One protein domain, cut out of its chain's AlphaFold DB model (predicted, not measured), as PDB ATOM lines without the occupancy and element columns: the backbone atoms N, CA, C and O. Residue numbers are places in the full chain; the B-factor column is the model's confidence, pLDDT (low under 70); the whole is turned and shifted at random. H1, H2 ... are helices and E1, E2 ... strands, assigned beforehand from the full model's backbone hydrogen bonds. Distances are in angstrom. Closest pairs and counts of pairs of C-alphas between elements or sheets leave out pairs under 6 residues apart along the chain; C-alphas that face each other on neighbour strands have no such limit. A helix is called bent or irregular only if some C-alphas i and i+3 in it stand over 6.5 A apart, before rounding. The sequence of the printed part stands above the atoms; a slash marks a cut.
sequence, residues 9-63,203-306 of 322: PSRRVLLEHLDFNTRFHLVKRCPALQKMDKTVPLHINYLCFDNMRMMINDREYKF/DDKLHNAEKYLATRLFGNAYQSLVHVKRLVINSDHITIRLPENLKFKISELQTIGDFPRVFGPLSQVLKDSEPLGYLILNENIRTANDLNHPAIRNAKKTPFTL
ATOM      1  N   PRO A   9     189.751 126.422 147.349       88.06
ATOM      2  CA  PRO A   9     189.657 127.512 146.373       88.06
ATOM      3  C   PRO A   9     188.310 127.572 145.644       88.06
ATOM      4  O   PRO A   9     187.731 128.649 145.521       88.06
ATOM      5  N   SER A  10     187.769 126.425 145.217       89.44
ATOM      6  CA  SER A  10     186.483 126.375 144.507       89.44
ATOM      7  C   SER A  10     185.333 126.874 145.380       89.44
ATOM      8  O   SER A  10     184.501 127.654 144.921       89.44
ATOM      9  N   ARG A  11     185.299 126.477 146.659       89.81
ATOM     10  CA  ARG A  11     184.275 126.954 147.598       89.81
ATOM     11  C   ARG A  11     184.395 128.455 147.863       89.81
ATOM     12  O   ARG A  11     183.373 129.121 147.990       89.81
ATOM     13  N   ARG A  12     185.619 128.989 147.919       88.12
ATOM     14  CA  ARG A  12     185.869 130.425 148.099       88.12
ATOM     15  C   ARG A  12     185.310 131.243 146.931       88.12
ATOM     16  O   ARG A  12     184.547 132.172 147.172       88.12
ATOM     17  N   VAL A  13     185.639 130.858 145.696       89.12
ATOM     18  CA  VAL A  13     185.133 131.512 144.473       89.12
ATOM     19  C   VAL A  13     183.608 131.421 144.399       89.12
ATOM     20  O   VAL A  13     182.940 132.403 144.092       89.12
ATOM     21  N   LEU A  14     183.041 130.263 144.749       89.31
ATOM     22  CA  LEU A  14     181.593 130.082 144.800       89.31
ATOM     23  C   LEU A  14     180.935 131.072 145.772       89.31
ATOM     24  O   LEU A  14     179.994 131.755 145.382       89.31
ATOM     25  N   LEU A  15     181.436 131.208 147.007       89.62
ATOM     26  CA  LEU A  15     180.886 132.181 147.963       89.62
ATOM     27  C   LEU A  15     181.040 133.637 147.498       89.62
ATOM     28  O   LEU A  15     180.209 134.471 147.847       89.62
ATOM     29  N   GLU A  16     182.081 133.957 146.732       87.94
ATOM     30  CA  GLU A  16     182.332 135.319 146.247       87.94
ATOM     31  C   GLU A  16     181.306 135.768 145.202       87.94
ATOM     32  O   GLU A  16     180.901 136.931 145.196       87.94
ATOM     33  N   HIS A  17     180.859 134.835 144.357       87.81
ATOM     34  CA  HIS A  17     179.935 135.104 143.254       87.81
ATOM     35  C   HIS A  17     178.472 134.749 143.546       87.81
ATOM     36  O   HIS A  17     177.603 135.038 142.722       87.81
ATOM     37  N   LEU A  18     178.174 134.129 144.690       88.88
ATOM     38  CA  LEU A  18     176.793 133.894 145.101       88.88
ATOM     39  C   LEU A  18     176.085 135.210 145.436       88.88
ATOM     40  O   LEU A  18     176.631 136.074 146.122       88.88
ATOM     41  N   ASP A  19     174.821 135.304 145.023       87.88
ATOM     42  CA  ASP A  19     173.910 136.339 145.503       87.88
ATOM     43  C   ASP A  19     173.880 136.366 147.043       87.88
ATOM     44  O   ASP A  19     173.855 135.312 147.689       87.88
ATOM     45  N   PHE A  20     173.839 137.573 147.617       88.44
ATOM     46  CA  PHE A  20     173.862 137.808 149.062       88.44
ATOM     47  C   PHE A  20     172.860 136.920 149.811       88.44
ATOM     48  O   PHE A  20     173.224 136.238 150.771       88.44
ATOM     49  N   ASN A  21     171.603 136.891 149.362       84.94
ATOM     50  CA  ASN A  21     170.547 136.185 150.075       84.94
ATOM     51  C   ASN A  21     170.769 134.671 150.003       84.94
ATOM     52  O   ASN A  21     170.607 133.958 150.996       84.94
ATOM     53  N   THR A  22     171.186 134.176 148.837       87.94
ATOM     54  CA  THR A  22     171.521 132.758 148.634       87.94
ATOM     55  C   THR A  22     172.702 132.334 149.506       87.94
ATOM     56  O   THR A  22     172.626 131.318 150.203       87.94
ATOM     57  N   ARG A  23     173.766 133.141 149.526       89.75
ATOM     58  CA  ARG A  23     174.958 132.940 150.355       89.75
ATOM     59  C   ARG A  23     174.611 132.902 151.841       89.75
ATOM     60  O   ARG A  23     175.020 131.971 152.533       89.75
ATOM     61  N   PHE A  24     173.803 133.852 152.313       86.75
ATOM     62  CA  PHE A  24     173.358 133.919 153.704       86.75
ATOM     63  C   PHE A  24     172.614 132.644 154.136       86.75
ATOM     64  O   PHE A  24     172.946 132.038 155.159       86.75
ATOM     65  N   HIS A  25     171.647 132.179 153.334       86.19
ATOM     66  CA  HIS A  25     170.909 130.941 153.625       86.19
ATOM     67  C   HIS A  25     171.806 129.699 153.592       86.19
ATOM     68  O   HIS A  25     171.663 128.818 154.445       86.19
ATOM     69  N   LEU A  26     172.738 129.632 152.637       89.31
ATOM     70  CA  LEU A  26     173.685 128.527 152.504       89.31
ATOM     71  C   LEU A  26     174.601 128.423 153.731       89.31
ATOM     72  O   LEU A  26     174.688 127.368 154.355       89.31
ATOM     73  N   VAL A  27     175.243 129.525 154.123       88.38
ATOM     74  CA  VAL A  27     176.184 129.562 155.254       88.38
ATOM     75  C   VAL A  27     175.479 129.278 156.581       88.38
ATOM     76  O   VAL A  27     176.032 128.589 157.443       88.38
ATOM     77  N   LYS A  28     174.229 129.733 156.735       85.81
ATOM     78  CA  LYS A  28     173.399 129.418 157.907       85.81
ATOM     79  C   LYS A  28     173.120 127.916 158.038       85.81
ATOM     80  O   LYS A  28     173.103 127.407 159.155       85.81
ATOM     81  N   ARG A  29     172.903 127.208 156.923       89.62
ATOM     82  CA  ARG A  29     172.636 125.756 156.903       89.62
ATOM     83  C   ARG A  29     173.900 124.899 156.926       89.62
ATOM     84  O   ARG A  29     173.833 123.742 157.329       89.62
ATOM     85  N   CYS A  30     175.040 125.455 156.523       87.88
ATOM     86  CA  CYS A  30     176.306 124.736 156.418       87.88
ATOM     87  C   CYS A  30     177.390 125.391 157.293       87.88
ATOM     88  O   CYS A  30     178.196 126.178 156.784       87.88
ATOM     89  N   PRO A  31     177.492 125.030 158.590       82.62
ATOM     90  CA  PRO A  31     178.479 125.601 159.513       82.62
ATOM     91  C   PRO A  31     179.934 125.499 159.034       82.62
ATOM     92  O   PRO A  31     180.745 126.378 159.321       82.62
ATOM     93  N   ALA A  32     180.257 124.474 158.236       86.12
ATOM     94  CA  ALA A  32     181.575 124.292 157.629       86.12
ATOM     95  C   ALA A  32     182.006 125.464 156.721       86.12
ATOM     96  O   ALA A  32     183.202 125.658 156.506       86.12
ATOM     97  N   LEU A  33     181.059 126.256 156.202       87.75
ATOM     98  CA  LEU A  33     181.336 127.415 155.353       87.75
ATOM     99  C   LEU A  33     181.504 128.715 156.150       87.75
ATOM    100  O   LEU A  33     182.097 129.647 155.622       87.75
ATOM    101  N   GLN A  34     181.078 128.785 157.418       85.44
ATOM    102  CA  GLN A  34     181.063 130.033 158.203       85.44
ATOM    103  C   GLN A  34     182.443 130.679 158.355       85.44
ATOM    104  O   GLN A  34     182.577 131.897 158.272       85.44
ATOM    105  N   LYS A  35     183.489 129.869 158.578       85.19
ATOM    106  CA  LYS A  35     184.866 130.379 158.711       85.19
ATOM    107  C   LYS A  35     185.387 130.994 157.414       85.19
ATOM    108  O   LYS A  35     186.155 131.943 157.467       85.19
ATOM    109  N   MET A  36     185.000 130.436 156.273       86.62
ATOM    110  CA  MET A  36     185.425 130.920 154.961       86.62
ATOM    111  C   MET A  36     184.559 132.088 154.496       86.62
ATOM    112  O   MET A  36     185.080 133.057 153.975       86.62
ATOM    113  N   ASP A  37     183.254 132.036 154.742       86.19
ATOM    114  CA  ASP A  37     182.330 133.135 154.479       86.19
ATOM    115  C   ASP A  37     182.811 134.453 155.100       86.19
ATOM    116  O   ASP A  37     182.797 135.491 154.448       86.19
ATOM    117  N   LYS A  38     183.358 134.374 156.316       81.88
ATOM    118  CA  LYS A  38     184.000 135.483 157.027       81.88
ATOM    119  C   LYS A  38     185.129 136.176 156.256       81.88
ATOM    120  O   LYS A  38     185.364 137.356 156.483       81.88
ATOM    121  N   THR A  39     185.849 135.471 155.385       82.88
ATOM    122  CA  THR A  39     187.027 136.013 154.688       82.88
ATOM    123  C   THR A  39     186.745 136.452 153.254       82.88
ATOM    124  O   THR A  39     187.597 137.089 152.635       82.88
ATOM    125  N   VAL A  40     185.573 136.118 152.707       85.00
ATOM    126  CA  VAL A  40     185.228 136.396 151.308       85.00
ATOM    127  C   VAL A  40     184.437 137.698 151.200       85.00
ATOM    128  O   VAL A  40     183.389 137.783 151.841       85.00
ATOM    129  N   PRO A  41     184.852 138.678 150.369       83.25
ATOM    130  CA  PRO A  41     184.118 139.919 150.098       83.25
ATOM    131  C   PRO A  41     182.614 139.711 149.860       83.25
ATOM    132  O   PRO A  41     182.212 138.765 149.181       83.25
ATOM    133  N   LEU A  42     181.783 140.576 150.437       87.81
ATOM    134  CA  LEU A  42     180.331 140.531 150.324       87.81
ATOM    135  C   LEU A  42     179.885 141.600 149.339       87.81
ATOM    136  O   LEU A  42     180.199 142.776 149.525       87.81
ATOM    137  N   HIS A  43     179.157 141.177 148.312       88.44
ATOM    138  CA  HIS A  43     178.680 142.043 147.245       88.44
ATOM    139  C   HIS A  43     177.153 142.103 147.259       88.44
ATOM    140  O   HIS A  43     176.475 141.076 147.254       88.44
ATOM    141  N   ILE A  44     176.617 143.319 147.265       92.38
ATOM    142  CA  ILE A  44     175.187 143.612 147.216       92.38
ATOM    143  C   ILE A  44     174.946 144.519 146.013       92.38
ATOM    144  O   ILE A  44     175.615 145.534 145.838       92.38
ATOM    145  N   ASN A  45     173.985 144.165 145.166       92.75
ATOM    146  CA  ASN A  45     173.656 144.968 143.993       92.75
ATOM    147  C   ASN A  45     172.793 146.176 144.372       92.75
ATOM    148  O   ASN A  45     173.000 147.270 143.850       92.75
ATOM    149  N   TYR A  46     171.846 145.978 145.284       93.25
ATOM    150  CA  TYR A  46     170.912 147.009 145.715       93.25
ATOM    151  C   TYR A  46     170.697 146.923 147.224       93.25
ATOM    152  O   TYR A  46     170.280 145.880 147.722       93.25
ATOM    153  N   LEU A  47     171.002 147.999 147.944       95.19
ATOM    154  CA  LEU A  47     170.711 148.141 149.368       95.19
ATOM    155  C   LEU A  47     169.854 149.388 149.558       95.19
ATOM    156  O   LEU A  47     170.265 150.473 149.155       95.19
ATOM    157  N   CYS A  48     168.679 149.241 150.157       94.00
ATOM    158  CA  CYS A  48     167.798 150.362 150.469       94.00
ATOM    159  C   CYS A  48     167.448 150.355 151.950       94.00
ATOM    160  O   CYS A  48     167.041 149.314 152.462       94.00
ATOM    161  N   PHE A  49     167.554 151.512 152.596       92.56
ATOM    162  CA  PHE A  49     167.050 151.735 153.947       92.56
ATOM    163  C   PHE A  49     165.856 152.687 153.910       92.56
ATOM    164  O   PHE A  49     165.880 153.710 153.220       92.56
ATOM    165  N   ASP A  50     164.815 152.318 154.648       86.88
ATOM    166  CA  ASP A  50     163.595 153.085 154.878       86.88
ATOM    167  C   ASP A  50     163.074 152.765 156.295       86.88
ATOM    168  O   ASP A  50     163.593 151.877 156.974       86.88
ATOM    169  N   ASN A  51     162.074 153.491 156.784       82.38
ATOM    170  CA  ASN A  51     161.605 153.361 158.158       82.38
ATOM    171  C   ASN A  51     161.115 151.931 158.466       82.38
ATOM    172  O   ASN A  51     160.110 151.479 157.906       82.38
ATOM    173  N   MET A  52     161.818 151.237 159.372       86.44
ATOM    174  CA  MET A  52     161.604 149.828 159.742       86.44
ATOM    175  C   MET A  52     161.603 148.865 158.545       86.44
ATOM    176  O   MET A  52     160.958 147.808 158.573       86.44
ATOM    177  N   ARG A  53     162.294 149.233 157.458       90.25
ATOM    178  CA  ARG A  53     162.377 148.444 156.228       90.25
ATOM    179  C   ARG A  53     163.773 148.493 155.634       90.25
ATOM    180  O   ARG A  53     164.367 149.550 155.448       90.25
ATOM    181  N   MET A  54     164.252 147.331 155.224       92.69
ATOM    182  CA  MET A  54     165.502 147.196 154.494       92.69
ATOM    183  C   MET A  54     165.290 146.328 153.263       92.69
ATOM    184  O   MET A  54     164.715 145.246 153.351       92.69
ATOM    185  N   MET A  55     165.797 146.770 152.117       93.31
ATOM    186  CA  MET A  55     165.800 145.979 150.889       93.31
ATOM    187  C   MET A  55     167.219 145.545 150.560       93.31
ATOM    188  O   MET A  55     168.102 146.393 150.452       93.31
ATOM    189  N   ILE A  56     167.432 144.243 150.378       92.75
ATOM    190  CA  ILE A  56     168.706 143.678 149.929       92.75
ATOM    191  C   ILE A  56     168.461 142.892 148.646       92.75
ATOM    192  O   ILE A  56     167.835 141.829 148.654       92.75
ATOM    193  N   ASN A  57     168.987 143.420 147.545       91.50
ATOM    194  CA  ASN A  57     168.714 142.980 146.183       91.50
ATOM    195  C   ASN A  57     167.204 142.983 145.900       91.50
ATOM    196  O   ASN A  57     166.618 144.047 145.735       91.50
ATOM    197  N   ASP A  58     166.587 141.808 145.848       88.50
ATOM    198  CA  ASP A  58     165.176 141.577 145.538       88.50
ATOM    199  C   ASP A  58     164.323 141.233 146.771       88.50
ATOM    200  O   ASP A  58     163.138 140.914 146.631       88.50
ATOM    201  N   ARG A  59     164.915 141.276 147.973       90.25
ATOM    202  CA  ARG A  59     164.247 140.916 149.227       90.25
ATOM    203  C   ARG A  59     164.019 142.119 150.114       90.25
ATOM    204  O   ARG A  59     164.961 142.835 150.442       90.25
ATOM    205  N   GLU A  60     162.778 142.290 150.547       91.56
ATOM    206  CA  GLU A  60     162.385 143.261 151.561       91.56
ATOM    207  C   GLU A  60     162.325 142.568 152.926       91.56
ATOM    208  O   GLU A  60     161.735 141.497 153.075       91.56
ATOM    209  N   TYR A  61     162.927 143.203 153.922       92.12
ATOM    210  CA  TYR A  61     162.824 142.881 155.335       92.12
ATOM    211  C   TYR A  61     162.082 144.035 156.003       92.12
ATOM    212  O   TYR A  61     162.631 145.130 156.116       92.12
ATOM    213  N   LYS A  62     160.838 143.806 156.416       91.88
ATOM    214  CA  LYS A  62     159.988 144.803 157.071       91.88
ATOM    215  C   LYS A  62     159.704 144.385 158.505       91.88
ATOM    216  O   LYS A  62     159.236 143.271 158.731       91.88
ATOM    217  N   PHE A  63     159.902 145.294 159.447       90.06
ATOM    218  CA  PHE A  63     159.427 145.138 160.815       90.06
ATOM    219  C   PHE A  63     158.137 145.920 161.042       90.06
ATOM    220  O   PHE A  63     157.937 147.004 160.488       90.06
ATOM    221  N   ASP A 203     158.479 141.548 174.613       63.09
ATOM    222  CA  ASP A 203     159.068 142.681 175.341       63.09
ATOM    223  C   ASP A 203     160.211 143.364 174.566       63.09
ATOM    224  O   ASP A 203     160.820 144.312 175.062       63.09
ATOM    225  N   ASP A 204     160.536 142.879 173.360       72.81
ATOM    226  CA  ASP A 204     161.524 143.542 172.510       72.81
ATOM    227  C   ASP A 204     160.920 144.831 171.927       72.81
ATOM    228  O   ASP A 204     159.719 144.918 171.687       72.81
ATOM    229  N   LYS A 205     161.768 145.831 171.675       83.94
ATOM    230  CA  LYS A 205     161.424 147.029 170.896       83.94
ATOM    231  C   LYS A 205     161.762 146.808 169.423       83.94
ATOM    232  O   LYS A 205     162.716 146.081 169.116       83.94
ATOM    233  N   LEU A 206     161.049 147.463 168.508       86.38
ATOM    234  CA  LEU A 206     161.276 147.298 167.064       86.38
ATOM    235  C   LEU A 206     162.725 147.581 166.653       86.38
ATOM    236  O   LEU A 206     163.320 146.795 165.914       86.38
ATOM    237  N   HIS A 207     163.319 148.654 167.179       84.31
ATOM    238  CA  HIS A 207     164.697 149.032 166.857       84.31
ATOM    239  C   HIS A 207     165.722 147.966 167.293       84.31
ATOM    240  O   HIS A 207     166.727 147.761 166.612       84.31
ATOM    241  N   ASN A 208     165.455 147.225 168.377       87.56
ATOM    242  CA  ASN A 208     166.305 146.115 168.816       87.56
ATOM    243  C   ASN A 208     166.206 144.927 167.856       87.56
ATOM    244  O   ASN A 208     167.222 144.310 167.525       87.56
ATOM    245  N   ALA A 209     165.000 144.626 167.367       88.38
ATOM    246  CA  ALA A 209     164.786 143.580 166.372       88.38
ATOM    247  C   ALA A 209     165.465 143.921 165.030       88.38
ATOM    248  O   ALA A 209     166.125 143.062 164.435       88.38
ATOM    249  N   GLU A 210     165.375 145.181 164.594       88.94
ATOM    250  CA  GLU A 210     166.059 145.682 163.401       88.94
ATOM    251  C   GLU A 210     167.585 145.594 163.545       88.94
ATOM    252  O   GLU A 210     168.247 144.969 162.710       88.94
ATOM    253  N   LYS A 211     168.144 146.121 164.645       90.25
ATOM    254  CA  LYS A 211     169.581 146.039 164.954       90.25
ATOM    255  C   LYS A 211     170.068 144.596 164.992       90.25
ATOM    256  O   LYS A 211     171.134 144.279 164.455       90.25
ATOM    257  N   TYR A 212     169.294 143.704 165.607       90.25
ATOM    258  CA  TYR A 212     169.611 142.283 165.663       90.25
ATOM    259  C   TYR A 212     169.674 141.673 164.259       90.25
ATOM    260  O   TYR A 212     170.634 140.966 163.941       90.25
ATOM    261  N   LEU A 213     168.699 141.966 163.393       89.75
ATOM    262  CA  LEU A 213     168.699 141.477 162.018       89.75
ATOM    263  C   LEU A 213     169.873 142.042 161.215       89.75
ATOM    264  O   LEU A 213     170.591 141.267 160.584       89.75
ATOM    265  N   ALA A 214     170.125 143.350 161.277       90.75
ATOM    266  CA  ALA A 214     171.261 143.975 160.603       90.75
ATOM    267  C   ALA A 214     172.595 143.378 161.076       90.75
ATOM    268  O   ALA A 214     173.470 143.072 160.268       90.75
ATOM    269  N   THR A 215     172.731 143.103 162.375       89.88
ATOM    270  CA  THR A 215     173.903 142.425 162.945       89.88
ATOM    271  C   THR A 215     174.021 140.980 162.457       89.88
ATOM    272  O   THR A 215     175.120 140.496 162.207       89.88
ATOM    273  N   ARG A 216     172.911 140.266 162.255       86.62
ATOM    274  CA  ARG A 216     172.941 138.918 161.664       86.62
ATOM    275  C   ARG A 216     173.308 138.931 160.184       86.62
ATOM    276  O   ARG A 216     173.962 137.993 159.739       86.62
ATOM    277  N   LEU A 217     172.880 139.950 159.446       87.19
ATOM    278  CA  LEU A 217     173.103 140.077 158.007       87.19
ATOM    279  C   LEU A 217     174.502 140.608 157.671       87.19
ATOM    280  O   LEU A 217     175.115 140.127 156.723       87.19
ATOM    281  N   PHE A 218     175.018 141.560 158.457       86.69
ATOM    282  CA  PHE A 218     176.274 142.266 158.179       86.69
ATOM    283  C   PHE A 218     177.355 142.095 159.253       86.69
ATOM    284  O   PHE A 218     178.519 142.367 158.984       86.69
ATOM    285  N   GLY A 219     177.019 141.646 160.465       73.81
ATOM    286  CA  GLY A 219     177.918 141.619 161.634       73.81
ATOM    287  C   GLY A 219     178.969 140.507 161.617       73.81
ATOM    288  O   GLY A 219     179.363 139.995 162.666       73.81
ATOM    289  N   ASN A 220     179.421 140.091 160.436       67.44
ATOM    290  CA  ASN A 220     180.470 139.094 160.321       67.44
ATOM    291  C   ASN A 220     181.826 139.755 160.636       67.44
ATOM    292  O   ASN A 220     182.352 140.514 159.832       67.44
ATOM    293  N   ALA A 221     182.393 139.461 161.812       51.34
ATOM    294  CA  ALA A 221     183.509 140.198 162.437       51.34
ATOM    295  C   ALA A 221     184.808 140.373 161.611       51.34
ATOM    296  O   ALA A 221     185.645 141.195 161.965       51.34
ATOM    297  N   TYR A 222     185.001 139.616 160.529       58.03
ATOM    298  CA  TYR A 222     186.171 139.733 159.640       58.03
ATOM    299  C   TYR A 222     185.904 140.604 158.404       58.03
ATOM    300  O   TYR A 222     186.822 140.941 157.659       58.03
ATOM    301  N   GLN A 223     184.645 140.977 158.199       63.91
ATOM    302  CA  GLN A 223     184.146 141.690 157.045       63.91
ATOM    303  C   GLN A 223     183.499 142.990 157.505       63.91
ATOM    304  O   GLN A 223     182.295 143.193 157.414       63.91
ATOM    305  N   SER A 224     184.338 143.903 157.982       73.38
ATOM    306  CA  SER A 224     183.929 145.284 158.227       73.38
ATOM    307  C   SER A 224     183.651 146.048 156.931       73.38
ATOM    308  O   SER A 224     183.230 147.190 157.004       73.38
ATOM    309  N   LEU A 225     183.873 145.462 155.744       86.88
ATOM    310  CA  LEU A 225     183.637 146.113 154.457       86.88
ATOM    311  C   LEU A 225     182.680 145.312 153.571       86.88
ATOM    312  O   LEU A 225     183.016 144.223 153.103       86.88
ATOM    313  N   VAL A 226     181.525 145.904 153.275       89.94
ATOM    314  CA  VAL A 226     180.537 145.378 152.327       89.94
ATOM    315  C   VAL A 226     180.557 146.223 151.058       89.94
ATOM    316  O   VAL A 226     180.530 147.453 151.101       89.94
ATOM    317  N   HIS A 227     180.617 145.567 149.906       90.88
ATOM    318  CA  HIS A 227     180.583 146.223 148.608       90.88
ATOM    319  C   HIS A 227     179.135 146.336 148.147       90.88
ATOM    320  O   HIS A 227     178.464 145.327 147.943       90.88
ATOM    321  N   VAL A 228     178.655 147.559 147.962       93.12
ATOM    322  CA  VAL A 228     177.293 147.832 147.508       93.12
ATOM    323  C   VAL A 228     177.375 148.552 146.171       93.12
ATOM    324  O   VAL A 228     178.022 149.590 146.052       93.12
ATOM    325  N   LYS A 229     176.729 148.029 145.131       92.62
ATOM    326  CA  LYS A 229     176.667 148.745 143.856       92.62
ATOM    327  C   LYS A 229     175.820 150.007 144.012       92.62
ATOM    328  O   LYS A 229     176.354 151.092 143.814       92.62
ATOM    329  N   ARG A 230     174.555 149.874 144.423       92.81
ATOM    330  CA  ARG A 230     173.637 151.001 144.641       92.81
ATOM    331  C   ARG A 230     173.088 151.020 146.059       92.81
ATOM    332  O   ARG A 230     172.425 150.069 146.469       92.81
ATOM    333  N   LEU A 231     173.354 152.110 146.773       93.69
ATOM    334  CA  LEU A 231     172.793 152.405 148.087       93.69
ATOM    335  C   LEU A 231     171.695 153.463 147.950       93.69
ATOM    336  O   LEU A 231     171.912 154.503 147.332       93.69
ATOM    337  N   VAL A 232     170.529 153.198 148.531       91.50
ATOM    338  CA  VAL A 232     169.376 154.101 148.526       91.50
ATOM    339  C   VAL A 232     168.952 154.405 149.958       91.50
ATOM    340  O   VAL A 232     168.715 153.490 150.744       91.50
ATOM    341  N   ILE A 233     168.825 155.687 150.282       88.75
ATOM    342  CA  ILE A 233     168.200 156.160 151.518       88.75
ATOM    343  C   ILE A 233     166.874 156.819 151.140       88.75
ATOM    344  O   ILE A 233     166.860 157.872 150.499       88.75
ATOM    345  N   ASN A 234     165.765 156.162 151.486       82.38
ATOM    346  CA  ASN A 234     164.417 156.550 151.056       82.38
ATOM    347  C   ASN A 234     163.660 157.406 152.092       82.38
ATOM    348  O   ASN A 234     162.467 157.636 151.939       82.38
ATOM    349  N   SER A 235     164.345 157.873 153.137       75.94
ATOM    350  CA  SER A 235     163.788 158.744 154.176       75.94
ATOM    351  C   SER A 235     164.817 159.796 154.587       75.94
ATOM    352  O   SER A 235     166.001 159.488 154.723       75.94
ATOM    353  N   ASP A 236     164.368 161.028 154.808       71.81
ATOM    354  CA  ASP A 236     165.147 162.126 155.392       71.81
ATOM    355  C   ASP A 236     164.987 162.219 156.925       71.81
ATOM    356  O   ASP A 236     165.605 163.068 157.573       71.81
ATOM    357  N   HIS A 237     164.209 161.301 157.505       76.50
ATOM    358  CA  HIS A 237     164.010 161.105 158.938       76.50
ATOM    359  C   HIS A 237     164.053 159.607 159.263       76.50
ATOM    360  O   HIS A 237     163.054 158.894 159.122       76.50
ATOM    361  N   ILE A 238     165.229 159.098 159.621       81.38
ATOM    362  CA  ILE A 238     165.431 157.672 159.897       81.38
ATOM    363  C   ILE A 238     166.647 157.449 160.793       81.38
ATOM    364  O   ILE A 238     167.694 158.066 160.609       81.38
ATOM    365  N   THR A 239     166.530 156.484 161.701       86.38
ATOM    366  CA  THR A 239     167.675 155.911 162.410       86.38
ATOM    367  C   THR A 239     167.990 154.535 161.826       86.38
ATOM    368  O   THR A 239     167.230 153.591 162.008       86.38
ATOM    369  N   ILE A 240     169.109 154.413 161.110       89.75
ATOM    370  CA  ILE A 240     169.553 153.159 160.492       89.75
ATOM    371  C   ILE A 240     170.395 152.382 161.505       89.75
ATOM    372  O   ILE A 240     171.486 152.814 161.884       89.75
ATOM    373  N   ARG A 241     169.904 151.216 161.929       90.12
ATOM    374  CA  ARG A 241     170.550 150.371 162.941       90.12
ATOM    375  C   ARG A 241     171.529 149.383 162.302       90.12
ATOM    376  O   ARG A 241     171.106 148.407 161.688       90.12
ATOM    377  N   LEU A 242     172.839 149.595 162.447       91.94
ATOM    378  CA  LEU A 242     173.880 148.758 161.815       91.94
ATOM    379  C   LEU A 242     174.883 148.218 162.833       91.94
ATOM    380  O   LEU A 242     175.128 148.876 163.837       91.94
ATOM    381  N   PRO A 243     175.502 147.047 162.611       91.06
ATOM    382  CA  PRO A 243     176.548 146.556 163.502       91.06
ATOM    383  C   PRO A 243     177.744 147.514 163.573       91.06
ATOM    384  O   PRO A 243     178.054 148.238 162.625       91.06
ATOM    385  N   GLU A 244     178.443 147.481 164.705       89.25
ATOM    386  CA  GLU A 244     179.626 148.304 164.937       89.25
ATOM    387  C   GLU A 244     180.725 148.016 163.899       89.25
ATOM    388  O   GLU A 244     180.906 146.880 163.453       89.25
ATOM    389  N   ASN A 245     181.485 149.050 163.530       86.62
ATOM    390  CA  ASN A 245     182.608 148.990 162.585       86.62
ATOM    391  C   ASN A 245     182.246 148.598 161.141       86.62
ATOM    392  O   ASN A 245     183.150 148.426 160.323       86.62
ATOM    393  N   LEU A 246     180.959 148.493 160.795       89.94
ATOM    394  CA  LEU A 246     180.535 148.256 159.419       89.94
ATOM    395  C   LEU A 246     180.864 149.459 158.530       89.94
ATOM    396  O   LEU A 246     180.563 150.609 158.849       89.94
ATOM    397  N   LYS A 247     181.456 149.169 157.376       90.75
ATOM    398  CA  LYS A 247     181.742 150.110 156.305       90.75
ATOM    399  C   LYS A 247     181.164 149.601 154.993       90.75
ATOM    400  O   LYS A 247     181.229 148.411 154.679       90.75
ATOM    401  N   PHE A 248     180.680 150.521 154.178       91.62
ATOM    402  CA  PHE A 248     180.232 150.266 152.822       91.62
ATOM    403  C   PHE A 248     181.199 150.886 151.822       91.62
ATOM    404  O   PHE A 248     181.558 152.060 151.921       91.62
ATOM    405  N   LYS A 249     181.597 150.107 150.817       91.75
ATOM    406  CA  LYS A 249     182.146 150.652 149.574       91.75
ATOM    407  C   LYS A 249     181.006 150.741 148.574       91.75
ATOM    408  O   LYS A 249     180.509 149.699 148.148       91.75
ATOM    409  N   ILE A 250     180.613 151.958 148.208       92.31
ATOM    410  CA  ILE A 250     179.473 152.194 147.319       92.31
ATOM    411  C   ILE A 250     179.919 152.658 145.932       92.31
ATOM    412  O   ILE A 250     180.943 153.323 145.804       92.31
ATOM    413  N   SER A 251     179.167 152.296 144.889       90.44
ATOM    414  CA  SER A 251     179.396 152.820 143.528       90.44
ATOM    415  C   SER A 251     178.378 153.893 143.145       90.44
ATOM    416  O   SER A 251     178.704 154.831 142.421       90.44
ATOM    417  N   GLU A 252     177.150 153.756 143.634       91.12
ATOM    418  CA  GLU A 252     176.016 154.621 143.338       91.12
ATOM    419  C   GLU A 252     175.293 154.957 144.646       91.12
ATOM    420  O   GLU A 252     175.056 154.069 145.473       91.12
ATOM    421  N   LEU A 253     174.932 156.226 144.822       89.62
ATOM    422  CA  LEU A 253     174.159 156.703 145.964       89.62
ATOM    423  C   LEU A 253     172.886 157.390 145.477       89.62
ATOM    424  O   LEU A 253     172.926 158.207 144.561       89.62
ATOM    425  N   GLN A 254     171.765 157.084 146.114       87.19
ATOM    426  CA  GLN A 254     170.521 157.821 145.963       87.19
ATOM    427  C   GLN A 254     169.998 158.215 147.335       87.19
ATOM    428  O   GLN A 254     169.914 157.380 148.234       87.19
ATOM    429  N   THR A 255     169.606 159.471 147.477       83.50
ATOM    430  CA  THR A 255     169.013 159.993 148.710       83.50
ATOM    431  C   THR A 255     167.776 160.809 148.377       83.50
ATOM    432  O   THR A 255     167.718 161.436 147.314       83.50
ATOM    433  N   ILE A 256     166.806 160.813 149.286       74.06
ATOM    434  CA  ILE A 256     165.688 161.759 149.279       74.06
ATOM    435  C   ILE A 256     165.970 162.870 150.297       74.06
ATOM    436  O   ILE A 256     166.585 162.613 151.332       74.06
ATOM    437  N   GLY A 257     165.531 164.092 149.999       70.62
ATOM    438  CA  GLY A 257     165.611 165.225 150.920       70.62
ATOM    439  C   GLY A 257     166.956 165.955 150.891       70.62
ATOM    440  O   GLY A 257     167.680 165.948 149.897       70.62
ATOM    441  N   ASP A 258     167.280 166.637 151.990       74.50
ATOM    442  CA  ASP A 258     168.450 167.521 152.101       74.50
ATOM    443  C   ASP A 258     169.768 166.715 152.098       74.50
ATOM    444  O   ASP A 258     170.150 166.106 153.103       74.50
ATOM    445  N   PHE A 259     170.463 166.695 150.954       77.62
ATOM    446  CA  PHE A 259     171.634 165.839 150.738       77.62
ATOM    447  C   PHE A 259     172.736 166.010 151.795       77.62
ATOM    448  O   PHE A 259     173.131 164.991 152.357       77.62
ATOM    449  N   PRO A 260     173.228 167.222 152.128       78.38
ATOM    450  CA  PRO A 260     174.177 167.400 153.229       78.38
ATOM    451  C   PRO A 260     173.744 166.750 154.552       78.38
ATOM    452  O   PRO A 260     174.579 166.175 155.251       78.38
ATOM    453  N   ARG A 261     172.445 166.790 154.886       78.31
ATOM    454  CA  ARG A 261     171.917 166.191 156.126       78.31
ATOM    455  C   ARG A 261     171.861 164.674 156.088       78.31
ATOM    456  O   ARG A 261     172.031 164.050 157.127       78.31
ATOM    457  N   VAL A 262     171.623 164.091 154.918       81.62
ATOM    458  CA  VAL A 262     171.628 162.634 154.740       81.62
ATOM    459  C   VAL A 262     173.063 162.117 154.635       81.62
ATOM    460  O   VAL A 262     173.444 161.154 155.300       81.62
ATOM    461  N   PHE A 263     173.887 162.774 153.821       84.75
ATOM    462  CA  PHE A 263     175.249 162.351 153.522       84.75
ATOM    463  C   PHE A 263     176.195 162.517 154.713       84.75
ATOM    464  O   PHE A 263     177.056 161.664 154.905       84.75
ATOM    465  N   GLY A 264     176.045 163.569 155.525       86.62
ATOM    466  CA  GLY A 264     176.902 163.815 156.690       86.62
ATOM    467  C   GLY A 264     176.955 162.620 157.656       86.62
ATOM    468  O   GLY A 264     178.033 162.049 157.838       86.62
ATOM    469  N   PRO A 265     175.818 162.174 158.220       88.38
ATOM    470  CA  PRO A 265     175.740 160.956 159.026       88.38
ATOM    471  C   PRO A 265     176.151 159.699 158.253       88.38
ATOM    472  O   PRO A 265     176.928 158.894 158.763       88.38
ATOM    473  N   LEU A 266     175.696 159.546 157.003       88.50
ATOM    474  CA  LEU A 266     175.998 158.364 156.193       88.50
ATOM    475  C   LEU A 266     177.503 158.194 155.940       88.50
ATOM    476  O   LEU A 266     178.000 157.069 155.934       88.50
ATOM    477  N   SER A 267     178.244 159.293 155.776       87.94
ATOM    478  CA  SER A 267     179.688 159.271 155.518       87.94
ATOM    479  C   SER A 267     180.475 158.500 156.585       87.94
ATOM    480  O   SER A 267     181.487 157.880 156.267       87.94
ATOM    481  N   GLN A 268     179.963 158.428 157.820       88.44
ATOM    482  CA  GLN A 268     180.590 157.706 158.930       88.44
ATOM    483  C   GLN A 268     180.690 156.199 158.691       88.44
ATOM    484  O   GLN A 268     181.569 155.551 159.259       88.44
ATOM    485  N   VAL A 269     179.837 155.626 157.839       89.25
ATOM    486  CA  VAL A 269     179.892 154.208 157.455       89.25
ATOM    487  C   VAL A 269     180.353 154.006 156.020       89.25
ATOM    488  O   VAL A 269     180.399 152.876 155.553       89.25
ATOM    489  N   LEU A 270     180.707 155.056 155.286       89.50
ATOM    490  CA  LEU A 270     181.282 154.892 153.957       89.50
ATOM    491  C   LEU A 270     182.794 154.715 154.086       89.50
ATOM    492  O   LEU A 270     183.457 155.359 154.896       89.50
ATOM    493  N   LYS A 271     183.353 153.789 153.309       87.25
ATOM    494  CA  LYS A 271     184.800 153.701 153.141       87.25
ATOM    495  C   LYS A 271     185.245 154.815 152.199       87.25
ATOM    496  O   LYS A 271     184.641 154.967 151.134       87.25
ATOM    497  N   ASP A 272     186.338 155.496 152.544       73.31
ATOM    498  CA  ASP A 272     187.047 156.403 151.638       73.31
ATOM    499  C   ASP A 272     187.305 155.669 150.321       73.31
ATOM    500  O   ASP A 272     188.044 154.681 150.248       73.31
ATOM    501  N   SER A 273     186.577 156.065 149.289       61.88
ATOM    502  CA  SER A 273     186.588 155.388 148.004       61.88
ATOM    503  C   SER A 273     186.544 156.404 146.881       61.88
ATOM    504  O   SER A 273     186.187 157.565 147.077       61.88
ATOM    505  N   GLU A 274     186.985 155.933 145.714       63.47
ATOM    506  CA  GLU A 274     186.885 156.612 144.428       63.47
ATOM    507  C   GLU A 274     185.572 157.398 144.287       63.47
ATOM    508  O   GLU A 274     184.538 156.956 144.798       63.47
ATOM    509  N   PRO A 275     185.585 158.524 143.555       72.06
ATOM    510  CA  PRO A 275     184.392 159.320 143.316       72.06
ATOM    511  C   PRO A 275     183.199 158.460 142.897       72.06
ATOM    512  O   PRO A 275     183.327 157.588 142.026       72.06
ATOM    513  N   LEU A 276     182.038 158.742 143.500       79.88
ATOM    514  CA  LEU A 276     180.782 158.051 143.215       79.88
ATOM    515  C   LEU A 276     180.556 157.995 141.703       79.88
ATOM    516  O   LEU A 276     180.649 159.006 141.007       79.88
ATOM    517  N   GLY A 277     180.253 156.809 141.183       76.81
ATOM    518  CA  GLY A 277     179.918 156.644 139.774       76.81
ATOM    519  C   GLY A 277     178.639 157.399 139.420       76.81
ATOM    520  O   GLY A 277     178.593 158.080 138.397       76.81
ATOM    521  N   TYR A 278     177.633 157.307 140.293       77.44
ATOM    522  CA  TYR A 278     176.355 157.996 140.149       77.44
ATOM    523  C   TYR A 278     175.863 158.526 141.495       77.44
ATOM    524  O   TYR A 278     175.890 157.807 142.496       77.44
ATOM    525  N   LEU A 279     175.364 159.759 141.500       79.75
ATOM    526  CA  LEU A 279     174.660 160.348 142.631       79.75
ATOM    527  C   LEU A 279     173.290 160.858 142.177       79.75
ATOM    528  O   LEU A 279     173.207 161.777 141.368       79.75
ATOM    529  N   ILE A 280     172.225 160.249 142.690       76.56
ATOM    530  CA  ILE A 280     170.841 160.614 142.380       76.56
ATOM    531  C   ILE A 280     170.280 161.411 143.555       76.56
ATOM    532  O   ILE A 280     170.193 160.897 144.673       76.56
ATOM    533  N   LEU A 281     169.883 162.652 143.293       72.38
ATOM    534  CA  LEU A 281     169.273 163.531 144.287       72.38
ATOM    535  C   LEU A 281     167.780 163.635 143.984       72.38
ATOM    536  O   LEU A 281     167.387 164.281 143.012       72.38
ATOM    537  N   ASN A 282     166.971 162.952 144.792       64.06
ATOM    538  CA  ASN A 282     165.521 163.021 144.712       64.06
ATOM    539  C   ASN A 282     165.047 164.151 145.641       64.06
ATOM    540  O   ASN A 282     165.110 164.022 146.860       64.06
ATOM    541  N   GLU A 283     164.528 165.221 145.044       60.62
ATOM    542  CA  GLU A 283     163.919 166.379 145.718       60.62
ATOM    543  C   GLU A 283     164.881 167.330 146.464       60.62
ATOM    544  O   GLU A 283     165.785 166.929 147.186       60.62
ATOM    545  N   ASN A 284     164.623 168.636 146.306       53.50
ATOM    546  CA  ASN A 284     165.161 169.745 147.103       53.50
ATOM    547  C   ASN A 284     166.698 169.891 147.178       53.50
ATOM    548  O   ASN A 284     167.286 169.843 148.257       53.50
ATOM    549  N   ILE A 285     167.331 170.276 146.062       51.84
ATOM    550  CA  ILE A 285     168.488 171.188 146.146       51.84
ATOM    551  C   ILE A 285     167.921 172.521 146.626       51.84
ATOM    552  O   ILE A 285     167.345 173.277 145.842       51.84
ATOM    553  N   ARG A 286     167.980 172.768 147.934       50.19
ATOM    554  CA  ARG A 286     167.354 173.954 148.532       50.19
ATOM    555  C   ARG A 286     168.181 175.199 148.256       50.19
ATOM    556  O   ARG A 286     167.628 176.294 148.194       50.19
ATOM    557  N   THR A 287     169.492 175.044 148.079       54.75
ATOM    558  CA  THR A 287     170.404 176.164 147.869       54.75
ATOM    559  C   THR A 287     171.459 175.864 146.806       54.75
ATOM    560  O   THR A 287     171.913 174.734 146.638       54.75
ATOM    561  N   ALA A 288     171.930 176.906 146.114       53.56
ATOM    562  CA  ALA A 288     173.061 176.801 145.186       53.56
ATOM    563  C   ALA A 288     174.357 176.299 145.865       53.56
ATOM    564  O   ALA A 288     175.262 175.815 145.186       53.56
ATOM    565  N   ASN A 289     174.443 176.384 147.199       58.31
ATOM    566  CA  ASN A 289     175.572 175.881 147.977       58.31
ATOM    567  C   ASN A 289     175.576 174.356 148.114       58.31
ATOM    568  O   ASN A 289     176.659 173.782 148.219       58.31
ATOM    569  N   ASP A 290     174.420 173.694 148.039       62.31
ATOM    570  CA  ASP A 290     174.347 172.233 148.143       62.31
ATOM    571  C   ASP A 290     175.112 171.585 146.981       62.31
ATOM    572  O   ASP A 290     175.897 170.667 147.196       62.31
ATOM    573  N   LEU A 291     175.009 172.159 145.774       64.00
ATOM    574  CA  LEU A 291     175.746 171.754 144.566       64.00
ATOM    575  C   LEU A 291     177.275 171.860 144.700       64.00
ATOM    576  O   LEU A 291     178.012 171.232 143.938       64.00
ATOM    577  N   ASN A 292     177.766 172.650 145.658       67.06
ATOM    578  CA  ASN A 292     179.196 172.799 145.913       67.06
ATOM    579  C   ASN A 292     179.757 171.724 146.847       67.06
ATOM    580  O   ASN A 292     180.971 171.689 147.059       67.06
ATOM    581  N   HIS A 293     178.914 170.834 147.379       72.81
ATOM    582  CA  HIS A 293     179.360 169.768 148.259       72.81
ATOM    583  C   HIS A 293     180.384 168.855 147.542       72.81
ATOM    584  O   HIS A 293     180.109 168.392 146.428       72.81
ATOM    585  N   PRO A 294     181.543 168.535 148.158       76.12
ATOM    586  CA  PRO A 294     182.608 167.763 147.509       76.12
ATOM    587  C   PRO A 294     182.137 166.423 146.935       76.12
ATOM    588  O   PRO A 294     182.521 166.060 145.831       76.12
ATOM    589  N   ALA A 295     181.251 165.714 147.640       73.88
ATOM    590  CA  ALA A 295     180.691 164.449 147.157       73.88
ATOM    591  C   ALA A 295     179.842 164.593 145.877       73.88
ATOM    592  O   ALA A 295     179.826 163.674 145.065       73.88
ATOM    593  N   ILE A 296     179.175 165.738 145.676       73.19
ATOM    594  CA  ILE A 296     178.406 166.021 144.454       73.19
ATOM    595  C   ILE A 296     179.361 166.392 143.323       73.19
ATOM    596  O   ILE A 296     179.272 165.832 142.237       73.19
ATOM    597  N   ARG A 297     180.311 167.297 143.594       72.56
ATOM    598  CA  ARG A 297     181.300 167.751 142.603       72.56
ATOM    599  C   ARG A 297     182.200 166.630 142.100       72.56
ATOM    600  O   ARG A 297     182.560 166.615 140.929       72.56
ATOM    601  N   ASN A 298     182.568 165.713 142.988       78.44
ATOM    602  CA  ASN A 298     183.451 164.609 142.649       78.44
ATOM    603  C   ASN A 298     182.696 163.460 141.969       78.44
ATOM    604  O   ASN A 298     183.341 162.634 141.333       78.44
ATOM    605  N   ALA A 299     181.365 163.376 142.073       74.75
ATOM    606  CA  ALA A 299     180.607 162.302 141.438       74.75
ATOM    607  C   ALA A 299     180.740 162.356 139.906       74.75
ATOM    608  O   ALA A 299     180.627 163.414 139.289       74.75
ATOM    609  N   LYS A 300     180.939 161.197 139.270       77.31
ATOM    610  CA  LYS A 300     181.129 161.106 137.813       77.31
ATOM    611  C   LYS A 300     179.873 161.518 137.045       77.31
ATOM    612  O   LYS A 300     179.983 162.038 135.937       77.31
ATOM    613  N   LYS A 301     178.688 161.244 137.604       75.81
ATOM    614  CA  LYS A 301     177.380 161.588 137.030       75.81
ATOM    615  C   LYS A 301     176.372 161.927 138.129       75.81
ATOM    616  O   LYS A 301     176.261 161.197 139.113       75.81
ATOM    617  N   THR A 302     175.590 162.980 137.915       63.09
ATOM    618  CA  THR A 302     174.573 163.488 138.853       63.09
ATOM    619  C   THR A 302     173.225 163.695 138.150       63.09
ATOM    620  O   THR A 302     172.869 164.818 137.797       63.09
ATOM    621  N   PRO A 303     172.463 162.625 137.850       61.53
ATOM    622  CA  PRO A 303     171.128 162.786 137.285       61.53
ATOM    623  C   PRO A 303     170.162 163.342 138.343       61.53
ATOM    624  O   PRO A 303     170.036 162.799 139.441       61.53
ATOM    625  N   PHE A 304     169.452 164.410 137.986       57.25
ATOM    626  CA  PHE A 304     168.358 164.963 138.782       57.25
ATOM    627  C   PHE A 304     167.045 164.297 138.377       57.25
ATOM    628  O   PHE A 304     166.737 164.194 137.188       57.25
ATOM    629  N   THR A 305     166.264 163.850 139.353       53.09
ATOM    630  CA  THR A 305     164.913 163.323 139.135       53.09
ATOM    631  C   THR A 305     163.900 164.363 139.611       53.09
ATOM    632  O   THR A 305     164.041 164.962 140.679       53.09
ATOM    633  N   LEU A 306     162.885 164.631 138.788       39.03
ATOM    634  CA  LEU A 306     161.787 165.521 139.162       39.03
ATOM    635  C   LEU A 306     160.843 164.809 140.151       39.03
ATOM    636  O   LEU A 306     160.683 163.586 140.062       39.03
TER     637      LEU A 306
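Overview. This is residues 9 to 63 and 203 to 306 of the 322 residues of an uncharacterized protein of Caenorhabditis brenneri (UniProt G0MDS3). A twisted, curled wall of six strands, E3 E2 E1 E4 E6 E7, has helices H4 and H5 over one face, with the stretch holding E5 looping between them. Past one end of the wall sits a small cluster of three short helices, H1, H2 and H3; at the opposite end the tail with H6 folds back beside E7. The 159 printed residues include six named helices and seven named strands, in the order H1 H2 H3 E1 E2 E3 H4 E4 E5 E6 H5 E7 H6, in the mixed class of helices and strands; the sheet is mixed. The whole is compact, with a radius of gyration of the C-alphas of 16.7 A and spans of 55 by 43 by 25 A.

Arrangement. E1, residues 42 to 50, and E4, residues 225 to 233, are parallel; N 44 and O 227 are 2.8 A apart, within hydrogen-bond range. E6, residues 247 to 256, is parallel to E4, with N 228 and O 249 at 2.8 A. E1, E4 and E6 bend by 78, 90 and 96 degrees at residues 45, 229 and 251. E7, residues 278 to 282, is an edge strand parallel to E6, with N 280 and O 253 at 2.9 A. E6, H5, residues 259 to 267, and E7 form a strand-helix-strand unit, two parallel strands joined through a helix, with a right-handed crossover. E1, E2, residues 53 to 56, and E3, residues 59 to 63, form a meander, each strand the antiparallel neighbour of the one before, made of two hairpins; N 48 and O 55 are 2.9 A apart, and N 54 and O 61 are 2.9 A apart. With H4, residues 206 to 218, H5 makes two layers, helices on one face of a sheet; their heights over the sheet are 7.2 A for H4 and 8.1 A for H5. E5, residues 237 to 240, pairs with no named strand and is near H4. H2, residues 20 to 29, only grazes the sheet; its closest C-alphas to E1 are those of Phe 20 and Ile 44, 6.2 A. H3, residues 31 to 37, is irregular, with C-alphas 32 and 35 7.0 A apart; it touches H2 only at the corner, Val 27 to Leu 33 being the closest C-alphas at 5.6 A. H1, residues 9 to 17, only just touches H3, with 3 pairs of C-alphas within 8 A, the closest those of Leu 15 and Asp 37 at 6.7 A. H6, residues 294 to 298, only grazes the sheet; its closest C-alphas to E7 are those of Ile 296 and Leu 279, 7.0 A. Every O i to N i+4 pair is within hydrogen-bond range in H1, H2, H4 and H6; H5 has 4 of 5, and H3 has 1 of 3, beside 2 of 4 O i to N i+3 pairs.

Along the chain. E1 is 21.4 A long, E6 21.0 A, E4 18.7 A and H4 18.1 A. H1 begins at C-alpha 9 (189.657, 127.512, 146.373), and H6 ends at C-alpha 298 (183.451, 164.609, 142.649).

Size, cuts and confidence. The C-alphas farthest apart, of Ala 32 and Ala 288, are 54.6 A apart. Residues 64 to 202 are not printed; C-alphas 63 and 203 are 14.7 A apart across this cut. The link from E7 to H6 is long. Mean pLDDT of the printed part is 81.8; residues under 70 include 282 to 292 and 302 to 306.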